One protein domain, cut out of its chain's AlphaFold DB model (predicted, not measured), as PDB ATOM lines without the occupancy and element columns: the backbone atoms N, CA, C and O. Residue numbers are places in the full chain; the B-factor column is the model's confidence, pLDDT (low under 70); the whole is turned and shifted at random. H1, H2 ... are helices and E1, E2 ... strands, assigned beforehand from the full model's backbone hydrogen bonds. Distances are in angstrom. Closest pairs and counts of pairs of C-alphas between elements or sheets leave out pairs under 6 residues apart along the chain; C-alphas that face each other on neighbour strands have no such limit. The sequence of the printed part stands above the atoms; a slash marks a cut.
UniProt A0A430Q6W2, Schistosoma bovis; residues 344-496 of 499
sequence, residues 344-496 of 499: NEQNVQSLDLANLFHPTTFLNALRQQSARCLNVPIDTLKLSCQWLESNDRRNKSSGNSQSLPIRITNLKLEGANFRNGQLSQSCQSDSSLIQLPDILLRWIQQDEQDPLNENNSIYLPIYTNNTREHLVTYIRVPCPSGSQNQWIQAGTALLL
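AT A GLANCE: This is residues 344 to 496 of the 499 residues of a protein of Schistosoma bovis (UniProt A0A430Q6W2). Two sheets stand partly face to face with their strands crossed, a five-stranded one of E6, E3, E10, E8 and E9 and a three-stranded one of E1, E7 and E2, with the long helix H1 slanting over E7. The short helix H2 packs over E8 of the larger sheet, and the small hairpin of E4 and E5 sits by the end of E9. The printed part has 153 residues, with two named helices and ten named strands in the order H1 E1 E2 E3 E4 E5 E6 E7 E8 E9 H2 E10; the class is mixed, helices and strands, with under half of the residues in named elements. The larger sheet runs E6 - E3 - E10 - E8 - E9 and is mixed, while the smaller, E1 - E7 - E2, is antiparallel, as is the pair E4 and E5. The whole is compact, with a radius of gyration of the C-alphas of 15.5 A, and spans 49 by 33 by 28 A.

HOW THE PARTS SIT: Go from Asn 344 to residues 350 to 351, which form a short parallel pairing with residues 407 to 408 of E2, residues 406 to 408. Next comes H1, residues 359 to 374, then E1, residues 381 to 387, whose antiparallel neighbour is E7, residues 439 to 445; look there for N 384 and O 442, 2.8 A apart. E7 is the inner strand of this sheet, and on its other side N 408 of E2 and O 439 are 2.8 A apart. H1 is on this sheet at a height of 8.8 A, over E7 and slantwise to the strands at 45 degrees on the local plane, making two layers, a helix on one face of a sheet; the closest C-alphas of H1 and E7 are those of Arg 367 and Trp 443, 6.4 A apart. Then find E3, residues 412 to 414, and E6, residues 433 to 435, antiparallel neighbours with N 413 and O 434 at 2.8 A. Between them in the chain is the hairpin of E4, residues 417 to 419, and E5, residues 422 to 424, with N 424 and O 417 at 2.7 A. E8, residues 457 to 463, and E9, residues 471 to 478, form another hairpin, with N 462 and O 473 at 2.8 A. E10, residues 493 to 495, is parallel to E8, with N 463 and O 494 at 2.8 A, and antiparallel to E3, with N 495 and O 412 at 2.8 A. The five-stranded sheet and the three-stranded sheet form a sandwich, two sheets face to face, with strands at 86 degrees; the closest C-alphas of E1 and E9 are those of Cys 385 and Arg 476, 6.2 A apart. H2, residues 484 to 489, is on the larger sheet, over E8 at a height of 9.1 A. In H1 and H2 every O i to N i+4 pair is within hydrogen-bond range.

IN THESE COORDINATES: Find C-alpha 359 at (23.955, -9.522, 57.522); from there H1 runs 22.3 A to C-alpha 374. E1 spans 19.3 A, E7 and E8 18.9 A each, and E9 20.2 A, ending at C-alpha 478 at (27.047, -24.283, 40.272). E10 ends at C-alpha 495 at (19.043, -20.101, 54.473).

THE WHOLE: The two C-alphas farthest apart are those of Asn 375 and Ser 429, 49.9 A. The printed part has no cut. The links E1 to E2 and E7 to E8 are long. The mean pLDDT of the printed part is 80.8, and residues 344 to 349 and 388 to 403 of the model are under 70.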
ATOM      1  N   ASN A 344      43.893  -8.295  56.380       60.00
ATOM      2  CA  ASN A 344      44.991  -9.144  55.923       60.00
ATOM      3  C   ASN A 344      44.480 -10.256  54.997       60.00
ATOM      4  O   ASN A 344      43.856 -11.210  55.458       60.00
ATOM      5  N   GLU A 345      44.844 -10.200  53.714       56.41
ATOM      6  CA  GLU A 345      44.504 -11.216  52.695       56.41
ATOM      7  C   GLU A 345      44.946 -12.642  53.067       56.41
ATOM      8  O   GLU A 345      44.354 -13.626  52.624       56.41
ATOM      9  N   GLN A 346      45.978 -12.773  53.906       53.94
ATOM     10  CA  GLN A 346      46.513 -14.069  54.334       53.94
ATOM     11  C   GLN A 346      45.687 -14.749  55.435       53.94
ATOM     12  O   GLN A 346      45.872 -15.944  55.666       53.94
ATOM     13  N   ASN A 347      44.788 -14.028  56.116       62.62
ATOM     14  CA  ASN A 347      44.006 -14.570  57.226       62.62
ATOM     15  C   ASN A 347      42.508 -14.565  56.901       62.62
ATOM     16  O   ASN A 347      41.750 -13.725  57.381       62.62
ATOM     17  N   VAL A 348      42.091 -15.521  56.066       65.06
ATOM     18  CA  VAL A 348      40.681 -15.706  55.698       65.06
ATOM     19  C   VAL A 348      39.882 -16.103  56.938       65.06
ATOM     20  O   VAL A 348      39.963 -17.242  57.405       65.06
ATOM     21  N   GLN A 349      39.094 -15.164  57.456       69.44
ATOM     22  CA  GLN A 349      38.220 -15.401  58.599       69.44
ATOM     23  C   GLN A 349      37.023 -16.253  58.180       69.44
ATOM     24  O   GLN A 349      36.403 -16.008  57.143       69.44
ATOM     25  N   SER A 350      36.703 -17.248  59.008       76.50
ATOM     26  CA  SER A 350      35.469 -18.024  58.915       76.50
ATOM     27  C   SER A 350      34.364 -17.332  59.708       76.50
ATOM     28  O   SER A 350      34.484 -17.182  60.927       76.50
ATOM     29  N   LEU A 351      33.298 -16.933  59.024       81.75
ATOM     30  CA  LEU A 351      32.168 -16.212  59.586       81.75
ATOM     31  C   LEU A 351      30.873 -16.993  59.355       81.75
ATOM     32  O   LEU A 351      30.604 -17.456  58.250       81.75
ATOM     33  N   ASP A 352      30.038 -17.076  60.382       84.12
ATOM     34  CA  ASP A 352      28.674 -17.573  60.243       84.12
ATOM     35  C   ASP A 352      27.711 -16.381  60.191       84.12
ATOM     36  O   ASP A 352      27.455 -15.728  61.201       84.12
ATOM     37  N   LEU A 353      27.170 -16.074  59.011       83.19
ATOM     38  CA  LEU A 353      26.261 -14.936  58.852       83.19
ATOM     39  C   LEU A 353      25.002 -15.043  59.729       83.19
ATOM     40  O   LEU A 353      24.382 -14.015  59.997       83.19
ATOM     41  N   ALA A 354      24.637 -16.239  60.207       80.88
ATOM     42  CA  ALA A 354      23.488 -16.427  61.087       80.88
ATOM     43  C   ALA A 354      23.640 -15.718  62.443       80.88
ATOM     44  O   ALA A 354      22.639 -15.399  63.083       80.88
ATOM     45  N   ASN A 355      24.870 -15.434  62.888       81.38
ATOM     46  CA  ASN A 355      25.092 -14.769  64.175       81.38
ATOM     47  C   ASN A 355      24.977 -13.239  64.111       81.38
ATOM     48  O   ASN A 355      24.979 -12.594  65.160       81.38
ATOM     49  N   LEU A 356      24.870 -12.656  62.914       82.19
ATOM     50  CA  LEU A 356      24.629 -11.227  62.724       82.19
ATOM     51  C   LEU A 356      23.122 -10.931  62.798       82.19
ATOM     52  O   LEU A 356      22.306 -11.725  62.329       82.19
ATOM     53  N   PHE A 357      22.744  -9.779  63.350       80.06
ATOM     54  CA  PHE A 357      21.380  -9.252  63.253       80.06
ATOM     55  C   PHE A 357      21.141  -8.645  61.864       80.06
ATOM     56  O   PHE A 357      20.086  -8.865  61.271       80.06
ATOM     57  N   HIS A 358      22.145  -7.954  61.312       85.81
ATOM     58  CA  HIS A 358      22.069  -7.250  60.029       85.81
ATOM     59  C   HIS A 358      23.122  -7.738  59.014       85.81
ATOM     60  O   HIS A 358      24.067  -7.010  58.684       85.81
ATOM     61  N   PRO A 359      22.977  -8.958  58.458       87.56
ATOM     62  CA  PRO A 359      23.955  -9.522  57.522       87.56
ATOM     63  C   PRO A 359      24.075  -8.727  56.208       87.56
ATOM     64  O   PRO A 359      25.149  -8.681  55.612       87.56
ATOM     65  N   THR A 360      23.012  -8.053  55.759       88.25
ATOM     66  CA  THR A 360      23.029  -7.189  54.564       88.25
ATOM     67  C   THR A 360      23.967  -5.999  54.735       88.25
ATOM     68  O   THR A 360      24.807  -5.720  53.879       88.25
ATOM     69  N   THR A 361      23.860  -5.316  55.874       89.94
ATOM     70  CA  THR A 361      24.705  -4.177  56.229       89.94
ATOM     71  C   THR A 361      26.162  -4.604  56.372       89.94
ATOM     72  O   THR A 361      27.043  -3.895  55.889       89.94
ATOM     73  N   PHE A 362      26.423  -5.794  56.923       89.56
ATOM     74  CA  PHE A 362      27.769  -6.368  56.959       89.56
ATOM     75  C   PHE A 362      28.361  -6.565  55.557       89.56
ATOM     76  O   PHE A 362      29.484  -6.134  55.295       89.56
ATOM     77  N   LEU A 363      27.608  -7.164  54.625       89.56
ATOM     78  CA  LEU A 363      28.068  -7.352  53.242       89.56
ATOM     79  C   LEU A 363      28.326  -6.015  52.532       89.56
ATOM     80  O   LEU A 363      29.272  -5.908  51.751       89.56
ATOM     81  N   ASN A 364      27.542  -4.978  52.835       90.44
ATOM     82  CA  ASN A 364      27.763  -3.626  52.320       90.44
ATOM     83  C   ASN A 364      28.998  -2.952  52.935       90.44
ATOM     84  O   ASN A 364      29.743  -2.283  52.217       90.44
ATOM     85  N   ALA A 365      29.251  -3.143  54.232       88.75
ATOM     86  CA  ALA A 365      30.472  -2.675  54.887       88.75
ATOM     87  C   ALA A 365      31.710  -3.367  54.294       88.75
ATOM     88  O   ALA A 365      32.705  -2.707  53.993       88.75
ATOM     89  N   LEU A 366      31.612  -4.674  54.024       87.75
ATOM     90  CA  LEU A 366      32.630  -5.421  53.289       87.75
ATOM     91  C   LEU A 366      32.842  -4.841  51.888       87.75
ATOM     92  O   LEU A 366      33.981  -4.601  51.504       87.75
ATOM     93  N   ARG A 367      31.763  -4.540  51.153       88.94
ATOM     94  CA  ARG A 367      31.831  -3.911  49.825       88.94
ATOM     95  C   ARG A 367      32.580  -2.578  49.864       88.94
ATOM     96  O   ARG A 367      33.441  -2.333  49.026       88.94
ATOM     97  N   GLN A 368      32.285  -1.733  50.855       89.44
ATOM     98  CA  GLN A 368      32.972  -0.454  51.055       89.44
ATOM     99  C   GLN A 368      34.455  -0.641  51.378       89.44
ATOM    100  O   GLN A 368      35.292   0.093  50.855       89.44
ATOM    101  N   GLN A 369      34.797  -1.614  52.226       85.38
ATOM    102  CA  GLN A 369      36.190  -1.881  52.561       85.38
ATOM    103  C   GLN A 369      36.960  -2.439  51.359       85.38
ATOM    104  O   GLN A 369      38.047  -1.948  51.069       85.38
ATOM    105  N   SER A 370      36.387  -3.387  50.613       85.50
ATOM    106  CA  SER A 370      36.986  -3.906  49.380       85.50
ATOM    107  C   SER A 370      37.194  -2.805  48.335       85.50
ATOM    108  O   SER A 370      38.259  -2.751  47.732       85.50
ATOM    109  N   ALA A 371      36.238  -1.881  48.172       86.94
ATOM    110  CA  ALA A 371      36.379  -0.720  47.286       86.94
ATOM    111  C   ALA A 371      37.550   0.193  47.690       86.94
ATOM    112  O   ALA A 371      38.306   0.646  46.833       86.94
ATOM    113  N   ARG A 372      37.741   0.424  49.000       87.00
ATOM    114  CA  ARG A 372      38.879   1.197  49.531       87.00
ATOM    115  C   ARG A 372      40.214   0.479  49.318       87.00
ATOM    116  O   ARG A 372      41.178   1.136  48.946       87.00
ATOM    117  N   CYS A 373      40.267  -0.838  49.524       82.38
ATOM    118  CA  CYS A 373      41.472  -1.641  49.290       82.38
ATOM    119  C   CYS A 373      41.864  -1.671  47.807       82.38
ATOM    120  O   CYS A 373      43.035  -1.506  47.489       82.38
ATOM    121  N   LEU A 374      40.884  -1.819  46.912       82.06
ATOM    122  CA  LEU A 374      41.090  -1.835  45.461       82.06
ATOM    123  C   LEU A 374      41.251  -0.431  44.853       82.06
ATOM    124  O   LEU A 374      41.612  -0.317  43.687       82.06
ATOM    125  N   ASN A 375      40.981   0.628  45.625       85.06
ATOM    126  CA  ASN A 375      40.959   2.029  45.190       85.06
ATOM    127  C   ASN A 375      40.048   2.283  43.971       85.06
ATOM    128  O   ASN A 375      40.433   2.925  42.993       85.06
ATOM    129  N   VAL A 376      38.837   1.730  44.021       87.81
ATOM    130  CA  VAL A 376      37.882   1.679  42.904       87.81
ATOM    131  C   VAL A 376      36.499   2.136  43.396       87.81
ATOM    132  O   VAL A 376      36.182   1.927  44.570       87.81
ATOM    133  N   PRO A 377      35.653   2.765  42.552       88.25
ATOM    134  CA  PRO A 377      34.295   3.139  42.943       88.25
ATOM    135  C   PRO A 377      33.465   1.935  43.405       88.25
ATOM    136  O   PRO A 377      33.558   0.841  42.857       88.25
ATOM    137  N   ILE A 378      32.598   2.137  44.398       85.94
ATOM    138  CA  ILE A 378      31.789   1.050  44.977       85.94
ATOM    139  C   ILE A 378      30.828   0.400  43.964       85.94
ATOM    140  O   ILE A 378      30.519  -0.785  44.087       85.94
ATOM    141  N   ASP A 379      30.386   1.159  42.961       88.62
ATOM    142  CA  ASP A 379      29.377   0.732  41.985       88.62
ATOM    143  C   ASP A 379      29.930  -0.218  40.916       88.62
ATOM    144  O   ASP A 379      29.166  -0.943  40.282       88.62
ATOM    145  N   THR A 380      31.253  -0.272  40.735       87.44
ATOM    146  CA  THR A 380      31.893  -1.161  39.754       87.44
ATOM    147  C   THR A 380      32.208  -2.541  40.332       87.44
ATOM    148  O   THR A 380      32.853  -3.350  39.666       87.44
ATOM    149  N   LEU A 381      31.798  -2.820  41.576       86.69
ATOM    150  CA  LEU A 381      32.028  -4.100  42.240       86.69
ATOM    151  C   LEU A 381      30.816  -5.027  42.110       86.69
ATOM    152  O   LEU A 381      29.673  -4.623  42.325       86.69
ATOM    153  N   LYS A 382      31.080  -6.305  41.840       87.44
ATOM    154  CA  LYS A 382      30.107  -7.401  41.898       87.44
ATOM    155  C   LYS A 382      30.526  -8.438  42.938       87.44
ATOM    156  O   LYS A 382      31.714  -8.639  43.199       87.44
ATOM    157  N   LEU A 383      29.538  -9.088  43.550       86.94
ATOM    158  CA  LEU A 383      29.778 -10.149  44.522       86.94
ATOM    159  C   LEU A 383      30.070 -11.457  43.784       86.94
ATOM    160  O   LEU A 383      29.221 -11.957  43.048       86.94
ATOM    161  N   SER A 384      31.248 -12.023  44.022       84.94
ATOM    162  CA  SER A 384      31.661 -13.303  43.463       84.94
ATOM    163  C   SER A 384      31.791 -14.355  44.558       84.94
ATOM    164  O   SER A 384      32.260 -14.082  45.667       84.94
ATOM    165  N   CYS A 385      31.348 -15.569  44.238       84.25
ATOM    166  CA  CYS A 385      31.325 -16.708  45.144       84.25
ATOM    167  C   CYS A 385      32.167 -17.838  44.557       84.25
ATOM    168  O   CYS A 385      31.912 -18.295  43.442       84.25
ATOM    169  N   GLN A 386      33.144 -18.312  45.324       83.12
ATOM    170  CA  GLN A 386      33.915 -19.506  45.001       83.12
ATOM    171  C   GLN A 386      33.564 -20.625  45.981       83.12
ATOM    172  O   GLN A 386      33.609 -20.448  47.198       83.12
ATOM    173  N   TRP A 387      33.244 -21.788  45.428       80.94
ATOM    174  CA  TRP A 387      32.951 -22.997  46.183       80.94
ATOM    175  C   TRP A 387      34.261 -23.730  46.461       80.94
ATOM    176  O   TRP A 387      35.008 -24.024  45.528       80.94
ATOM    177  N   LEU A 388      34.574 -23.968  47.736       69.75
ATOM    178  CA  LEU A 388      35.760 -24.736  48.105       69.75
ATOM    179  C   LEU A 388      35.442 -26.230  48.003       69.75
ATOM    180  O   LEU A 388      34.526 -26.724  48.663       69.75
ATOM    181  N   GLU A 389      36.219 -26.969  47.215       63.34
ATOM    182  CA  GLU A 389      36.206 -28.428  47.300       63.34
ATOM    183  C   GLU A 389      36.845 -28.868  48.626       63.34
ATOM    184  O   GLU A 389      37.777 -28.235  49.126       63.34
ATOM    185  N   SER A 390      36.350 -29.961  49.219       51.81
ATOM    186  CA  SER A 390      36.686 -30.393  50.589       51.81
ATOM    187  C   SER A 390      38.185 -30.614  50.868       51.81
ATOM    188  O   SER A 390      38.572 -30.695  52.035       51.81
ATOM    189  N   ASN A 391      39.033 -30.656  49.835       43.41
ATOM    190  CA  ASN A 391      40.484 -30.817  49.947       43.41
ATOM    191  C   ASN A 391      41.290 -29.507  49.844       43.41
ATOM    192  O   ASN A 391      42.476 -29.502  50.169       43.41
ATOM    193  N   ASP A 392      40.665 -28.379  49.500       48.25
ATOM    194  CA  ASP A 392      41.352 -27.124  49.165       48.25
ATOM    195  C   ASP A 392      41.344 -26.091  50.303       48.25
ATOM    196  O   ASP A 392      41.143 -24.891  50.122       48.25
ATOM    197  N   ARG A 393      41.662 -26.528  51.529       47.06
ATOM    198  CA  ARG A 393      41.824 -25.614  52.683       47.06
ATOM    199  C   ARG A 393      42.979 -24.608  52.523       47.06
ATOM    200  O   ARG A 393      43.131 -23.729  53.371       47.06
ATOM    201  N   ARG A 394      43.817 -24.756  51.486       43.50
ATOM    202  CA  ARG A 394      45.063 -23.999  51.264       43.50
ATOM    203  C   ARG A 394      45.191 -23.371  49.878       43.50
ATOM    204  O   ARG A 394      46.315 -23.021  49.510       43.50
ATOM    205  N   ASN A 395      44.115 -23.195  49.113       43.97
ATOM    206  CA  ASN A 395      44.262 -22.400  47.900       43.97
ATOM    207  C   ASN A 395      44.453 -20.927  48.279       43.97
ATOM    208  O   ASN A 395      43.517 -20.202  48.613       43.97
ATOM    209  N   LYS A 396      45.735 -20.527  48.274       46.88
ATOM    210  CA  LYS A 396      46.179 -19.148  48.100       46.88
ATOM    211  C   LYS A 396      45.370 -18.561  46.950       46.88
ATOM    212  O   LYS A 396      45.165 -19.234  45.942       46.88
ATOM    213  N   SER A 397      44.936 -17.323  47.117       43.84
ATOM    214  CA  SER A 397      44.434 -16.460  46.056       43.84
ATOM    215  C   SER A 397      45.322 -16.570  44.807       43.84
ATOM    216  O   SER A 397      46.322 -15.878  44.668       43.84
ATOM    217  N   SER A 398      44.971 -17.457  43.874       41.50
ATOM    218  CA  SER A 398      45.527 -17.466  42.515       41.50
ATOM    219  C   SER A 398      44.661 -16.577  41.620       41.50
ATOM    220  O   SER A 398      44.255 -16.939  40.524       41.50
ATOM    221  N   GLY A 399      44.329 -15.402  42.147       44.72
ATOM    222  CA  GLY A 399      43.663 -14.319  41.450       44.72
ATOM    223  C   GLY A 399      44.307 -13.034  41.939       44.72
ATOM    224  O   GLY A 399      44.363 -12.806  43.144       44.72
ATOM    225  N   ASN A 400      44.830 -12.247  41.006       44.03
ATOM    226  CA  ASN A 400      45.602 -11.014  41.198       44.03
ATOM    227  C   ASN A 400      44.813  -9.853  41.848       44.03
ATOM    228  O   ASN A 400      45.229  -8.701  41.765       44.03
ATOM    229  N   SER A 401      43.669 -10.131  42.464       52.00
ATOM    230  CA  SER A 401      42.742  -9.123  42.963       52.00
ATOM    231  C   SER A 401      43.005  -8.917  44.456       52.00
ATOM    232  O   SER A 401      42.839  -9.847  45.246       52.00
ATOM    233  N   GLN A 402      43.380  -7.695  44.852       57.41
ATOM    234  CA  GLN A 402      43.588  -7.253  46.247       57.41
ATOM    235  C   GLN A 402      42.268  -7.186  47.058       57.41
ATOM    236  O   GLN A 402      42.027  -6.290  47.871       57.41
ATOM    237  N   SER A 403      41.322  -8.077  46.753       63.78
ATOM    238  CA  SER A 403      39.995  -8.127  47.352       63.78
ATOM    239  C   SER A 403      40.035  -8.990  48.608       63.78
ATOM    240  O   SER A 403      40.439 -10.149  48.533       63.78
ATOM    241  N   LEU A 404      39.560  -8.456  49.733       71.44
ATOM    242  CA  LEU A 404      39.476  -9.163  51.014       71.44
ATOM    243  C   LEU A 404      38.523 -10.370  50.922       71.44
ATOM    244  O   LEU A 404      37.311 -10.169  50.782       71.44
ATOM    245  N   PRO A 405      39.026 -11.615  51.004       78.69
ATOM    246  CA  PRO A 405      38.176 -12.790  50.925       78.69
ATOM    247  C   PRO A 405      37.608 -13.144  52.308       78.69
ATOM    248  O   PRO A 405      38.339 -13.201  53.298       78.69
ATOM    249  N   ILE A 406      36.309 -13.443  52.378       82.19
ATOM    250  CA  ILE A 406      35.648 -13.933  53.599       82.19
ATOM    251  C   ILE A 406      35.140 -15.349  53.375       82.19
ATOM    252  O   ILE A 406      34.494 -15.629  52.367       82.19
ATOM    253  N   ARG A 407      35.407 -16.248  54.329       85.31
ATOM    254  CA  ARG A 407      34.857 -17.603  54.312       85.31
ATOM    255  C   ARG A 407      33.545 -17.621  55.082       85.31
ATOM    256  O   ARG A 407      33.542 -17.330  56.272       85.31
ATOM    257  N   ILE A 408      32.451 -17.986  54.426       85.69
ATOM    258  CA  ILE A 408      31.155 -18.172  55.080       85.69
ATOM    259  C   ILE A 408      30.923 -19.651  55.327       85.69
ATOM    260  O   ILE A 408      31.070 -20.467  54.417       85.69
ATOM    261  N   THR A 409      30.536 -19.969  56.555       85.12
ATOM    262  CA  THR A 409      30.251 -21.329  57.021       85.12
ATOM    263  C   THR A 409      28.758 -21.509  57.308       85.12
ATOM    264  O   THR A 409      28.028 -20.530  57.439       85.12
ATOM    265  N   ASN A 410      28.313 -22.760  57.469       84.88
ATOM    266  CA  ASN A 410      26.967 -23.131  57.950       84.88
ATOM    267  C   ASN A 410      25.772 -22.671  57.096       84.88
ATOM    268  O   ASN A 410      24.640 -22.657  57.581       84.88
ATOM    269  N   LEU A 411      25.976 -22.369  55.813       89.00
ATOM    270  CA  LEU A 411      24.856 -22.130  54.906       89.00
ATOM    271  C   LEU A 411      24.020 -23.399  54.741       89.00
ATOM    272  O   LEU A 411      24.554 -24.504  54.622       89.00
ATOM    273  N   LYS A 412      22.700 -23.239  54.708       90.50
ATOM    274  CA  LYS A 412      21.760 -24.341  54.497       90.50
ATOM    275  C   LYS A 412      21.063 -24.172  53.155       90.50
ATOM    276  O   LYS A 412      20.705 -23.062  52.776       90.50
ATOM    277  N   LEU A 413      20.870 -25.275  52.449       90.62
ATOM    278  CA  LEU A 413      20.156 -25.362  51.182       90.62
ATOM    279  C   LEU A 413      18.796 -26.022  51.404       90.62
ATOM    280  O   LEU A 413      18.702 -27.049  52.081       90.62
ATOM    281  N   GLU A 414      17.768 -25.449  50.792       88.75
ATOM    282  CA  GLU A 414      16.421 -26.007  50.719       88.75
ATOM    283  C   GLU A 414      15.987 -26.118  49.248       88.75
ATOM    284  O   GLU A 414      16.297 -25.246  48.437       88.75
ATOM    285  N   GLY A 415      15.257 -27.182  48.897       85.50
ATOM    286  CA  GLY A 415      14.691 -27.386  47.552       85.50
ATOM    287  C   GLY A 415      15.608 -28.096  46.547       85.50
ATOM    288  O   GLY A 415      15.157 -28.461  45.466       85.50
ATOM    289  N   ALA A 416      16.864 -28.361  46.907       88.69
ATOM    290  CA  ALA A 416      17.798 -29.153  46.110       88.69
ATOM    291  C   ALA A 416      18.825 -29.856  47.007       88.69
ATOM    292  O   ALA A 416      18.936 -29.553  48.195       88.69
ATOM    293  N   ASN A 417      19.587 -30.785  46.432       88.75
ATOM    294  CA  ASN A 417      20.733 -31.423  47.074       88.75
ATOM    295  C   ASN A 417      22.035 -30.912  46.436       88.75
ATOM    296  O   ASN A 417      22.068 -30.613  45.245       88.75
ATOM    297  N   PHE A 418      23.117 -30.818  47.204       87.31
ATOM    298  CA  PHE A 418      24.420 -30.382  46.709       87.31
ATOM    299  C   PHE A 418      25.396 -31.558  46.747       87.31
ATOM    300  O   PHE A 418      25.834 -31.980  47.818       87.31
ATOM    301  N   ARG A 419      25.719 -32.121  45.578       83.56
ATOM    302  CA  ARG A 419      26.601 -33.290  45.443       83.56
ATOM    303  C   ARG A 419      27.630 -33.037  44.350       83.56
ATOM    304  O   ARG A 419      27.306 -32.475  43.312       83.56
ATOM    305  N   ASN A 420      28.871 -33.470  44.579       78.94
ATOM    306  CA  ASN A 420      29.977 -33.344  43.617       78.94
ATOM    307  C   ASN A 420      30.205 -31.903  43.116       78.94
ATOM    308  O   ASN A 420      30.496 -31.690  41.944       78.94
ATOM    309  N   GLY A 421      30.024 -30.907  43.990       80.25
ATOM    310  CA  GLY A 421      30.215 -29.502  43.630       80.25
ATOM    311  C   GLY A 421      29.131 -28.921  42.713       80.25
ATOM    312  O   GLY A 421      29.359 -27.868  42.130       80.25
ATOM    313  N   GLN A 422      27.974 -29.577  42.564       86.62
ATOM    314  CA  GLN A 422      26.845 -29.089  41.764       86.62
ATOM    315  C   GLN A 422      25.492 -29.361  42.441       86.62
ATOM    316  O   GLN A 422      25.360 -30.225  43.315       86.62
ATOM    317  N   LEU A 423      24.465 -28.627  42.007       88.56
ATOM    318  CA  LEU A 423      23.075 -28.907  42.362       88.56
ATOM    319  C   LEU A 423      22.587 -30.224  41.737       88.56
ATOM    320  O   LEU A 423      22.836 -30.524  40.571       88.56
ATOM    321  N   SER A 424      21.857 -30.998  42.533       88.44
ATOM    322  CA  SER A 424      21.301 -32.308  42.199       88.44
ATOM    323  C   SER A 424      19.895 -32.454  42.781       88.44
ATOM    324  O   SER A 424      19.527 -31.771  43.741       88.44
ATOM    325  N   GLN A 425      19.070 -33.300  42.161       85.25
ATOM    326  CA  GLN A 425      17.677 -33.468  42.580       85.25
ATOM    327  C   GLN A 425      17.641 -34.194  43.926       85.25
ATOM    328  O   GLN A 425      18.439 -35.103  44.161       85.25
ATOM    329  N   SER A 426      16.739 -33.780  44.815       83.38
ATOM    330  CA  SER A 426      16.590 -34.452  46.105       83.38
ATOM    331  C   SER A 426      15.715 -35.701  45.986       83.38
ATOM    332  O   SER A 426      14.845 -35.803  45.115       83.38
ATOM    333  N   CYS A 427      15.926 -36.636  46.908       83.81
ATOM    334  CA  CYS A 427      15.042 -37.777  47.116       83.81
ATOM    335  C   CYS A 427      14.088 -37.521  48.294       83.81
ATOM    336  O   CYS A 427      14.381 -36.728  49.183       83.81
ATOM    337  N   GLN A 428      12.971 -38.254  48.365       78.38
ATOM    338  CA  GLN A 428      12.007 -38.135  49.475       78.38
ATOM    339  C   GLN A 428      12.620 -38.464  50.853       78.38
ATOM    340  O   GLN A 428      12.170 -37.945  51.872       78.38
ATOM    341  N   SER A 429      13.658 -39.308  50.882       80.81
ATOM    342  CA  SER A 429      14.412 -39.670  52.089       80.81
ATOM    343  C   SER A 429      15.401 -38.601  52.556       80.81
ATOM    344  O   SER A 429      15.938 -38.715  53.655       80.81
ATOM    345  N   ASP A 430      15.704 -37.611  51.715       82.38
ATOM    346  CA  ASP A 430      16.666 -36.573  52.063       82.38
ATOM    347  C   ASP A 430      16.045 -35.600  53.077       82.38
ATOM    348  O   ASP A 430      14.842 -35.322  53.072       82.38
ATOM    349  N   SER A 431      16.890 -35.045  53.948       82.69
ATOM    350  CA  SER A 431      16.489 -33.945  54.827       82.69
ATOM    351  C   SER A 431      15.956 -32.774  53.992       82.69
ATOM    352  O   SER A 431      16.465 -32.488  52.906       82.69
ATOM    353  N   SER A 432      14.947 -32.063  54.504       80.12
ATOM    354  CA  SER A 432      14.442 -30.839  53.866       80.12
ATOM    355  C   SER A 432      15.505 -29.736  53.811       80.12
ATOM    356  O   SER A 432      15.463 -28.881  52.934       80.12
ATOM    357  N   LEU A 433      16.457 -29.778  54.746       85.19
ATOM    358  CA  LEU A 433      17.551 -28.826  54.893       85.19
ATOM    359  C   LEU A 433      18.884 -29.562  54.828       85.19
ATOM    360  O   LEU A 433      19.110 -30.509  55.588       85.19
ATOM    361  N   ILE A 434      19.767 -29.103  53.947       87.00
ATOM    362  CA  ILE A 434      21.088 -29.695  53.723       87.00
ATOM    363  C   ILE A 434      22.149 -28.645  54.030       87.00
ATOM    364  O   ILE A 434      22.077 -27.526  53.533       87.00
ATOM    365  N   GLN A 435      23.135 -28.992  54.853       86.50
ATOM    366  CA  GLN A 435      24.264 -28.107  55.122       86.50
ATOM    367  C   GLN A 435      25.211 -28.085  53.919       86.50
ATOM    368  O   GLN A 435      25.614 -29.133  53.415       86.50
ATOM    369  N   LEU A 436      25.555 -26.883  53.469       86.25
ATOM    370  CA  LEU A 436      26.477 -26.652  52.367       86.25
ATOM    371  C   LEU A 436      27.930 -26.580  52.845       86.25
ATOM    372  O   LEU A 436      28.181 -26.257  54.010       86.25
ATOM    373  N   PRO A 437      28.894 -26.860  51.948       86.00
ATOM    374  CA  PRO A 437      30.296 -26.593  52.223       86.00
ATOM    375  C   PRO A 437      30.557 -25.089  52.362       86.00
ATOM    376  O   PRO A 437      29.795 -24.256  51.868       86.00
ATOM    377  N   ASP A 438      31.672 -24.761  53.012       85.38
ATOM    378  CA  ASP A 438      32.116 -23.382  53.180       85.38
ATOM    379  C   ASP A 438      32.328 -22.703  51.821       85.38
ATOM    380  O   ASP A 438      32.921 -23.276  50.899       85.38
ATOM    381  N   ILE A 439      31.888 -21.451  51.719       86.44
ATOM    382  CA  ILE A 439      32.048 -20.635  50.514       86.44
ATOM    383  C   ILE A 439      33.032 -19.496  50.762       86.44
ATOM    384  O   ILE A 439      33.117 -18.964  51.868       86.44
ATOM    385  N   LEU A 440      33.761 -19.097  49.726       85.44
ATOM    386  CA  LEU A 440      34.601 -17.906  49.740       85.44
ATOM    387  C   LEU A 440      33.880 -16.779  48.999       85.44
ATOM    388  O   LEU A 440      33.683 -16.864  47.785       85.44
ATOM    389  N   LEU A 441      33.510 -15.722  49.719       86.44
ATOM    390  CA  LEU A 441      32.973 -14.501  49.127       86.44
ATOM    391  C   LEU A 441      34.069 -13.464  48.926       86.44
ATOM    392  O   LEU A 441      34.904 -13.239  49.804       86.44
ATOM    393  N   ARG A 442      34.017 -12.797  47.774       85.44
ATOM    394  CA  ARG A 442      34.873 -11.661  47.434       85.44
ATOM    395  C   ARG A 442      34.119 -10.663  46.565       85.44
ATOM    396  O   ARG A 442      33.259 -11.045  45.773       85.44
ATOM    397  N   TRP A 443      34.466  -9.390  46.697       85.50
ATOM    398  CA  TRP A 443      34.015  -8.348  45.781       85.50
ATOM    399  C   TRP A 443      35.062  -8.168  44.690       85.50
ATOM    400  O   TRP A 443      36.208  -7.846  44.993       85.50
ATOM    401  N   ILE A 444      34.662  -8.394  43.443       85.56
ATOM    402  CA  ILE A 444      35.523  -8.264  42.262       85.56
ATOM    403  C   ILE A 444      34.995  -7.164  41.351       85.56
ATOM    404  O   ILE A 444      33.827  -6.782  41.462       85.56
ATOM    405  N   GLN A 445      35.831  -6.645  40.456       85.12
ATOM    406  CA  GLN A 445      35.357  -5.672  39.471       85.12
ATOM    407  C   GLN A 445      34.397  -6.336  38.477       85.12
ATOM    408  O   GLN A 445      34.517  -7.524  38.183       85.12
ATOM    409  N   GLN A 446      33.434  -5.580  37.948       80.19
ATOM    410  CA  GLN A 446      32.468  -6.094  36.969       80.19
ATOM    411  C   GLN A 446      33.146  -6.693  35.728       80.19
ATOM    412  O   GLN A 446      32.688  -7.731  35.242       80.19
ATOM    413  N   ASP A 447      34.263  -6.095  35.308       77.62
ATOM    414  CA  ASP A 447      35.062  -6.503  34.147       77.62
ATOM    415  C   ASP A 447      35.896  -7.775  34.389       77.62
ATOM    416  O   ASP A 447      36.306  -8.441  33.437       77.62
ATOM    417  N   GLU A 448      36.144  -8.156  35.649       77.38
ATOM    418  CA  GLU A 448      36.870  -9.387  35.970       77.38
ATOM    419  C   GLU A 448      35.982 -10.617  35.730       77.38
ATOM    420  O   GLU A 448      34.799 -10.656  36.096       77.38
ATOM    421  N   GLN A 449      36.557 -11.661  35.122       70.69
ATOM    422  CA  GLN A 449      35.839 -12.913  34.895       70.69
ATOM    423  C   GLN A 449      35.503 -13.582  36.228       70.69
ATOM    424  O   GLN A 449      36.366 -13.799  37.082       70.69
ATOM    425  N   ASP A 450      34.225 -13.922  36.393       73.62
ATOM    426  CA  ASP A 450      33.791 -14.718  37.528       73.62
ATOM    427  C   ASP A 450      34.386 -16.132  37.445       73.62
ATOM    428  O   ASP A 450      34.507 -16.691  36.355       73.62
ATOM    429  N   PRO A 451      34.701 -16.761  38.589       71.94
ATOM    430  CA  PRO A 451      35.213 -18.129  38.621       71.94
ATOM    431  C   PRO A 451      34.178 -19.161  38.143       71.94
ATOM    432  O   PRO A 451      34.526 -20.313  37.899       71.94
ATOM    433  N   LEU A 452      32.903 -18.772  38.048       75.69
ATOM    434  CA  LEU A 452      31.798 -19.622  37.622       75.69
ATOM    435  C   LEU A 452      31.274 -19.154  36.262       75.69
ATOM    436  O   LEU A 452      30.899 -17.993  36.102       75.69
ATOM    437  N   ASN A 453      31.184 -20.086  35.312       77.50
ATOM    438  CA  ASN A 453      30.586 -19.834  34.002       77.50
ATOM    439  C   ASN A 453      29.082 -19.546  34.131       77.50
ATOM    440  O   ASN A 453      28.375 -20.221  34.885       77.50
ATOM    441  N   GLU A 454      28.570 -18.608  33.332       75.12
ATOM    442  CA  GLU A 454      27.153 -18.209  33.361       75.12
ATOM    443  C   GLU A 454      26.208 -19.365  33.008       75.12
ATOM    444  O   GLU A 454      25.182 -19.553  33.655       75.12
ATOM    445  N   ASN A 455      26.600 -20.220  32.060       79.50
ATOM    446  CA  ASN A 455      25.782 -21.356  31.621       79.50
ATOM    447  C   ASN A 455      25.706 -22.497  32.652       79.50
ATOM    448  O   ASN A 455      24.794 -23.323  32.591       79.50
ATOM    449  N   ASN A 456      26.664 -22.555  33.584       84.81
ATOM    450  CA  ASN A 456      26.792 -23.623  34.583       84.81
ATOM    451  C   ASN A 456      26.562 -23.100  36.003       84.81
ATOM    452  O   ASN A 456      26.994 -23.721  36.975       84.81
ATOM    453  N   SER A 457      25.937 -21.934  36.143       87.81
ATOM    454  CA  SER A 457      25.605 -21.374  37.444       87.81
ATOM    455  C   SER A 457      24.223 -20.741  37.444       87.81
ATOM    456  O   SER A 457      23.652 -20.421  36.404       87.81
ATOM    457  N   ILE A 458      23.665 -20.596  38.639       90.75
ATOM    458  CA  ILE A 458      22.377 -19.959  38.883       90.75
ATOM    459  C   ILE A 458      22.494 -19.025  40.086       90.75
ATOM    460  O   ILE A 458      23.183 -19.339  41.057       90.75
ATOM    461  N   TYR A 459      21.819 -17.878  40.029       90.81
ATOM    462  CA  TYR A 459      21.666 -16.997  41.183       90.81
ATOM    463  C   TYR A 459      20.566 -17.522  42.104       90.81
ATOM    464  O   TYR A 459      19.405 -17.577  41.706       90.81
ATOM    465  N   LEU A 460      20.929 -17.878  43.336       92.31
ATOM    466  CA  LEU A 460      19.975 -18.276  44.367       92.31
ATOM    467  C   LEU A 460      19.864 -17.204  45.458       92.31
ATOM    468  O   LEU A 460      20.891 -16.647  45.866       92.31
ATOM    469  N   PRO A 461      18.644 -16.922  45.952       92.88
ATOM    470  CA  PRO A 461      18.433 -16.006  47.064       92.88
ATOM    471  C   PRO A 461      18.887 -16.628  48.393       92.88
ATOM    472  O   PRO A 461      18.617 -17.799  48.670       92.88
ATOM    473  N   ILE A 462      19.535 -15.818  49.231       92.12
ATOM    474  CA  ILE A 462      19.824 -16.123  50.635       92.12
ATOM    475  C   ILE A 462      18.791 -15.416  51.507       92.12
ATOM    476  O   ILE A 462      18.737 -14.186  51.519       92.12
ATOM    477  N   TYR A 463      18.025 -16.175  52.283       91.00
ATOM    478  CA  TYR A 463      17.107 -15.648  53.287       91.00
ATOM    479  C   TYR A 463      17.660 -15.818  54.700       91.00
ATOM    480  O   TYR A 463      18.479 -16.697  54.984       91.00
ATOM    481  N   THR A 464      17.182 -14.975  55.611       85.25
ATOM    482  CA  THR A 464      17.529 -15.078  57.036       85.25
ATOM    483  C   THR A 464      16.984 -16.359  57.668       85.25
ATOM    484  O   THR A 464      17.702 -17.012  58.419       85.25
ATOM    485  N   ASN A 465      15.747 -16.738  57.349       83.31
ATOM    486  CA  ASN A 465      15.027 -17.852  57.957       83.31
ATOM    487  C   ASN A 465      14.126 -18.585  56.944       83.31
ATOM    488  O   ASN A 465      13.931 -18.144  55.808       83.31
ATOM    489  N   ASN A 466      13.518 -19.688  57.387       81.75
ATOM    490  CA  ASN A 466      12.627 -20.511  56.566       81.75
ATOM    491  C   ASN A 466      11.341 -19.789  56.119       81.75
ATOM    492  O   ASN A 466      10.675 -20.292  55.220       81.75
ATOM    493  N   THR A 467      10.970 -18.644  56.713       81.06
ATOM    494  CA  THR A 467       9.768 -17.894  56.297       81.06
ATOM    495  C   THR A 467       9.979 -17.105  55.004       81.06
ATOM    496  O   THR A 467       9.001 -16.678  54.398       81.06
ATOM    497  N   ARG A 468      11.235 -16.951  54.547       85.62
ATOM    498  CA  ARG A 468      11.621 -16.249  53.305       85.62
ATOM    499  C   ARG A 468      11.138 -14.793  53.219       85.62
ATOM    500  O   ARG A 468      10.998 -14.243  52.132       85.62
ATOM    501  N   GLU A 469      10.924 -14.147  54.364       82.81
ATOM    502  CA  GLU A 469      10.474 -12.749  54.426       82.81
ATOM    503  C   GLU A 469      11.596 -11.757  54.101       82.81
ATOM    504  O   GLU A 469      11.386 -10.794  53.367       82.81
ATOM    505  N   HIS A 470      12.797 -12.001  54.638       84.12
ATOM    506  CA  HIS A 470      13.934 -11.084  54.523       84.12
ATOM    507  C   HIS A 470      15.031 -11.680  53.653       84.12
ATOM    508  O   HIS A 470      15.740 -12.602  54.072       84.12
ATOM    509  N   LEU A 471      15.164 -11.126  52.450       89.38
ATOM    510  CA  LEU A 471      16.237 -11.426  51.511       89.38
ATOM    511  C   LEU A 471      17.525 -10.706  51.932       89.38
ATOM    512  O   LEU A 471      17.528  -9.495  52.147       89.38
ATOM    513  N   VAL A 472      18.627 -11.449  52.005       89.38
ATOM    514  CA  VAL A 472      19.955 -10.923  52.339       89.38
ATOM    515  C   VAL A 472      20.721 -10.544  51.073       89.38
ATOM    516  O   VAL A 472      21.130  -9.401  50.899       89.38
ATOM    517  N   THR A 473      20.943 -11.507  50.181       90.69
ATOM    518  CA  THR A 473      21.664 -11.296  48.920       90.69
ATOM    519  C   THR A 473      21.411 -12.462  47.964       90.69
ATOM    520  O   THR A 473      20.816 -13.467  48.354       90.69
ATOM    521  N   TYR A 474      21.894 -12.348  46.730       90.94
ATOM    522  CA  TYR A 474      21.959 -13.446  45.770       90.94
ATOM    523  C   TYR A 474      23.394 -13.956  45.659       90.94
ATOM    524  O   TYR A 474      24.330 -13.158  45.578       90.94
ATOM    525  N   ILE A 475      23.573 -15.276  45.604       90.31
ATOM    526  CA  ILE A 475      24.875 -15.882  45.294       90.31
ATOM    527  C   ILE A 475      24.776 -16.820  44.100       90.31
ATOM    528  O   ILE A 475      23.738 -17.438  43.863       90.31
ATOM    529  N   ARG A 476      25.878 -16.938  43.354       89.31
ATOM    530  CA  ARG A 476      25.991 -17.900  42.259       89.31
ATOM    531  C   ARG A 476      26.326 -19.289  42.790       89.31
ATOM    532  O   ARG A 476      27.317 -19.477  43.498       89.31
ATOM    533  N   VAL A 477      25.513 -20.264  42.400       89.44
ATOM    534  CA  VAL A 477      25.663 -21.679  42.752       89.44
ATOM    535  C   VAL A 477      25.864 -22.494  41.476       89.44
ATOM    536  O   VAL A 477      25.153 -22.250  40.501       89.44
ATOM    537  N   PRO A 478      26.814 -23.443  41.440       89.69
ATOM    538  CA  PRO A 478      27.047 -24.283  40.272       89.69
ATOM    539  C   PRO A 478      25.867 -25.229  40.010       89.69
ATOM    540  O   PRO A 478      25.405 -25.944  40.904       89.69
ATOM    541  N   CYS A 479      25.397 -25.260  38.765       88.19
ATOM    542  CA  CYS A 479      24.300 -26.109  38.314       88.19
ATOM    543  C   CYS A 479      24.630 -26.804  36.983       88.19
ATOM    544  O   CYS A 479      25.369 -26.247  36.165       88.19
ATOM    545  N   PRO A 480      24.046 -27.985  36.714       86.88
ATOM    546  CA  PRO A 480      24.142 -28.617  35.402       86.88
ATOM    547  C   PRO A 480      23.593 -27.704  34.295       86.88
ATOM    548  O   PRO A 480      22.546 -27.066  34.468       86.88
ATOM    549  N   SER A 481      24.275 -27.651  33.151       83.50
ATOM    550  CA  SER A 481      23.886 -26.802  32.018       83.50
ATOM    551  C   SER A 481      22.451 -27.102  31.566       83.50
ATOM    552  O   SER A 481      22.053 -28.261  31.466       83.50
ATOM    553  N   GLY A 482      21.656 -26.059  31.311       81.56
ATOM    554  CA  GLY A 482      20.267 -26.192  30.845       81.56
ATOM    555  C   GLY A 482      19.231 -26.560  31.918       81.56
ATOM    556  O   GLY A 482      18.040 -26.572  31.624       81.56
ATOM    557  N   SER A 483      19.639 -26.799  33.171       85.56
ATOM    558  CA  SER A 483      18.721 -27.141  34.277       85.56
ATOM    559  C   SER A 483      18.289 -25.945  35.143       85.56
ATOM    560  O   SER A 483      17.582 -26.122  36.130       85.56
ATOM    561  N   GLN A 484      18.672 -24.716  34.784       88.62
ATOM    562  CA  GLN A 484      18.411 -23.506  35.584       88.62
ATOM    563  C   GLN A 484      16.919 -23.310  35.897       88.62
ATOM    564  O   GLN A 484      16.552 -23.128  37.057       88.62
ATOM    565  N   ASN A 485      16.051 -23.433  34.888       88.00
ATOM    566  CA  ASN A 485      14.600 -23.324  35.060       88.00
ATOM    567  C   ASN A 485      14.048 -24.350  36.054       88.00
ATOM    568  O   ASN A 485      13.163 -24.029  36.841       88.00
ATOM    569  N   GLN A 486      14.610 -25.559  36.075       89.50
ATOM    570  CA  GLN A 486      14.197 -26.583  37.026       89.50
ATOM    571  C   GLN A 486      14.498 -26.156  38.468       89.50
ATOM    572  O   GLN A 486      13.650 -26.328  39.336       89.50
ATOM    573  N   TRP A 487      15.665 -25.563  38.731       91.19
ATOM    574  CA  TRP A 487      16.041 -25.110  40.076       91.19
ATOM    575  C   TRP A 487      15.242 -23.895  40.543       91.19
ATOM    576  O   TRP A 487      14.907 -23.813  41.730       91.19
ATOM    577  N   ILE A 488      14.902 -22.994  39.614       91.69
ATOM    578  CA  ILE A 488      13.991 -21.871  39.867       91.69
ATOM    579  C   ILE A 488      12.614 -22.421  40.256       91.69
ATOM    580  O   ILE A 488      12.087 -22.090  41.316       91.69
ATOM    581  N   GLN A 489      12.057 -23.330  39.453       91.44
ATOM    582  CA  GLN A 489      10.754 -23.944  39.722       91.44
ATOM    583  C   GLN A 489      10.758 -24.826  40.976       91.44
ATOM    584  O   GLN A 489       9.752 -24.873  41.680       91.44
ATOM    585  N   ALA A 490      11.879 -25.452  41.333       89.12
ATOM    586  CA  ALA A 490      12.012 -26.183  42.591       89.12
ATOM    587  C   ALA A 490      11.943 -25.270  43.830       89.12
ATOM    588  O   ALA A 490      11.816 -25.771  44.947       89.12
ATOM    589  N   GLY A 491      11.999 -23.942  43.648       87.56
ATOM    590  CA  GLY A 491      11.994 -22.979  44.746       87.56
ATOM    591  C   GLY A 491      13.273 -23.060  45.574       87.56
ATOM    592  O   GLY A 491      13.229 -22.857  46.792       87.56
ATOM    593  N   THR A 492      14.390 -23.405  44.925       91.31
ATOM    594  CA  THR A 492      15.678 -23.620  45.590       91.31
ATOM    595  C   THR A 492      16.146 -22.321  46.235       91.31
ATOM    596  O   THR A 492      16.232 -21.290  45.568       91.31
ATOM    597  N   ALA A 493      16.448 -22.358  47.528       91.75
ATOM    598  CA  ALA A 493      16.898 -21.185  48.263       91.75
ATOM    599  C   ALA A 493      17.933 -21.552  49.321       91.75
ATOM    600  O   ALA A 493      18.043 -22.700  49.758       91.75
ATOM    601  N   LEU A 494      18.687 -20.540  49.728       91.44
ATOM    602  CA  LEU A 494      19.700 -20.638  50.760       91.44
ATOM    603  C   LEU A 494      19.200 -19.959  52.027       91.44
ATOM    604  O   LEU A 494      18.542 -18.923  51.968       91.44
ATOM    605  N   LEU A 495      19.527 -20.536  53.173       89.75
ATOM    606  CA  LEU A 495      19.043 -20.101  54.473       89.75
ATOM    607  C   LEU A 495      20.233 -19.924  55.415       89.75
ATOM    608  O   LEU A 495      21.109 -20.791  55.486       89.75
ATOM    609  N   LEU A 496      20.254 -18.803  56.139       85.06
ATOM    610  CA  LEU A 496      21.231 -18.564  57.203       85.06
ATOM    611  C   LEU A 496      20.848 -19.326  58.472       85.06
ATOM    612  O   LEU A 496      21.667 -20.009  59.079       85.06
TER     613      LEU A 496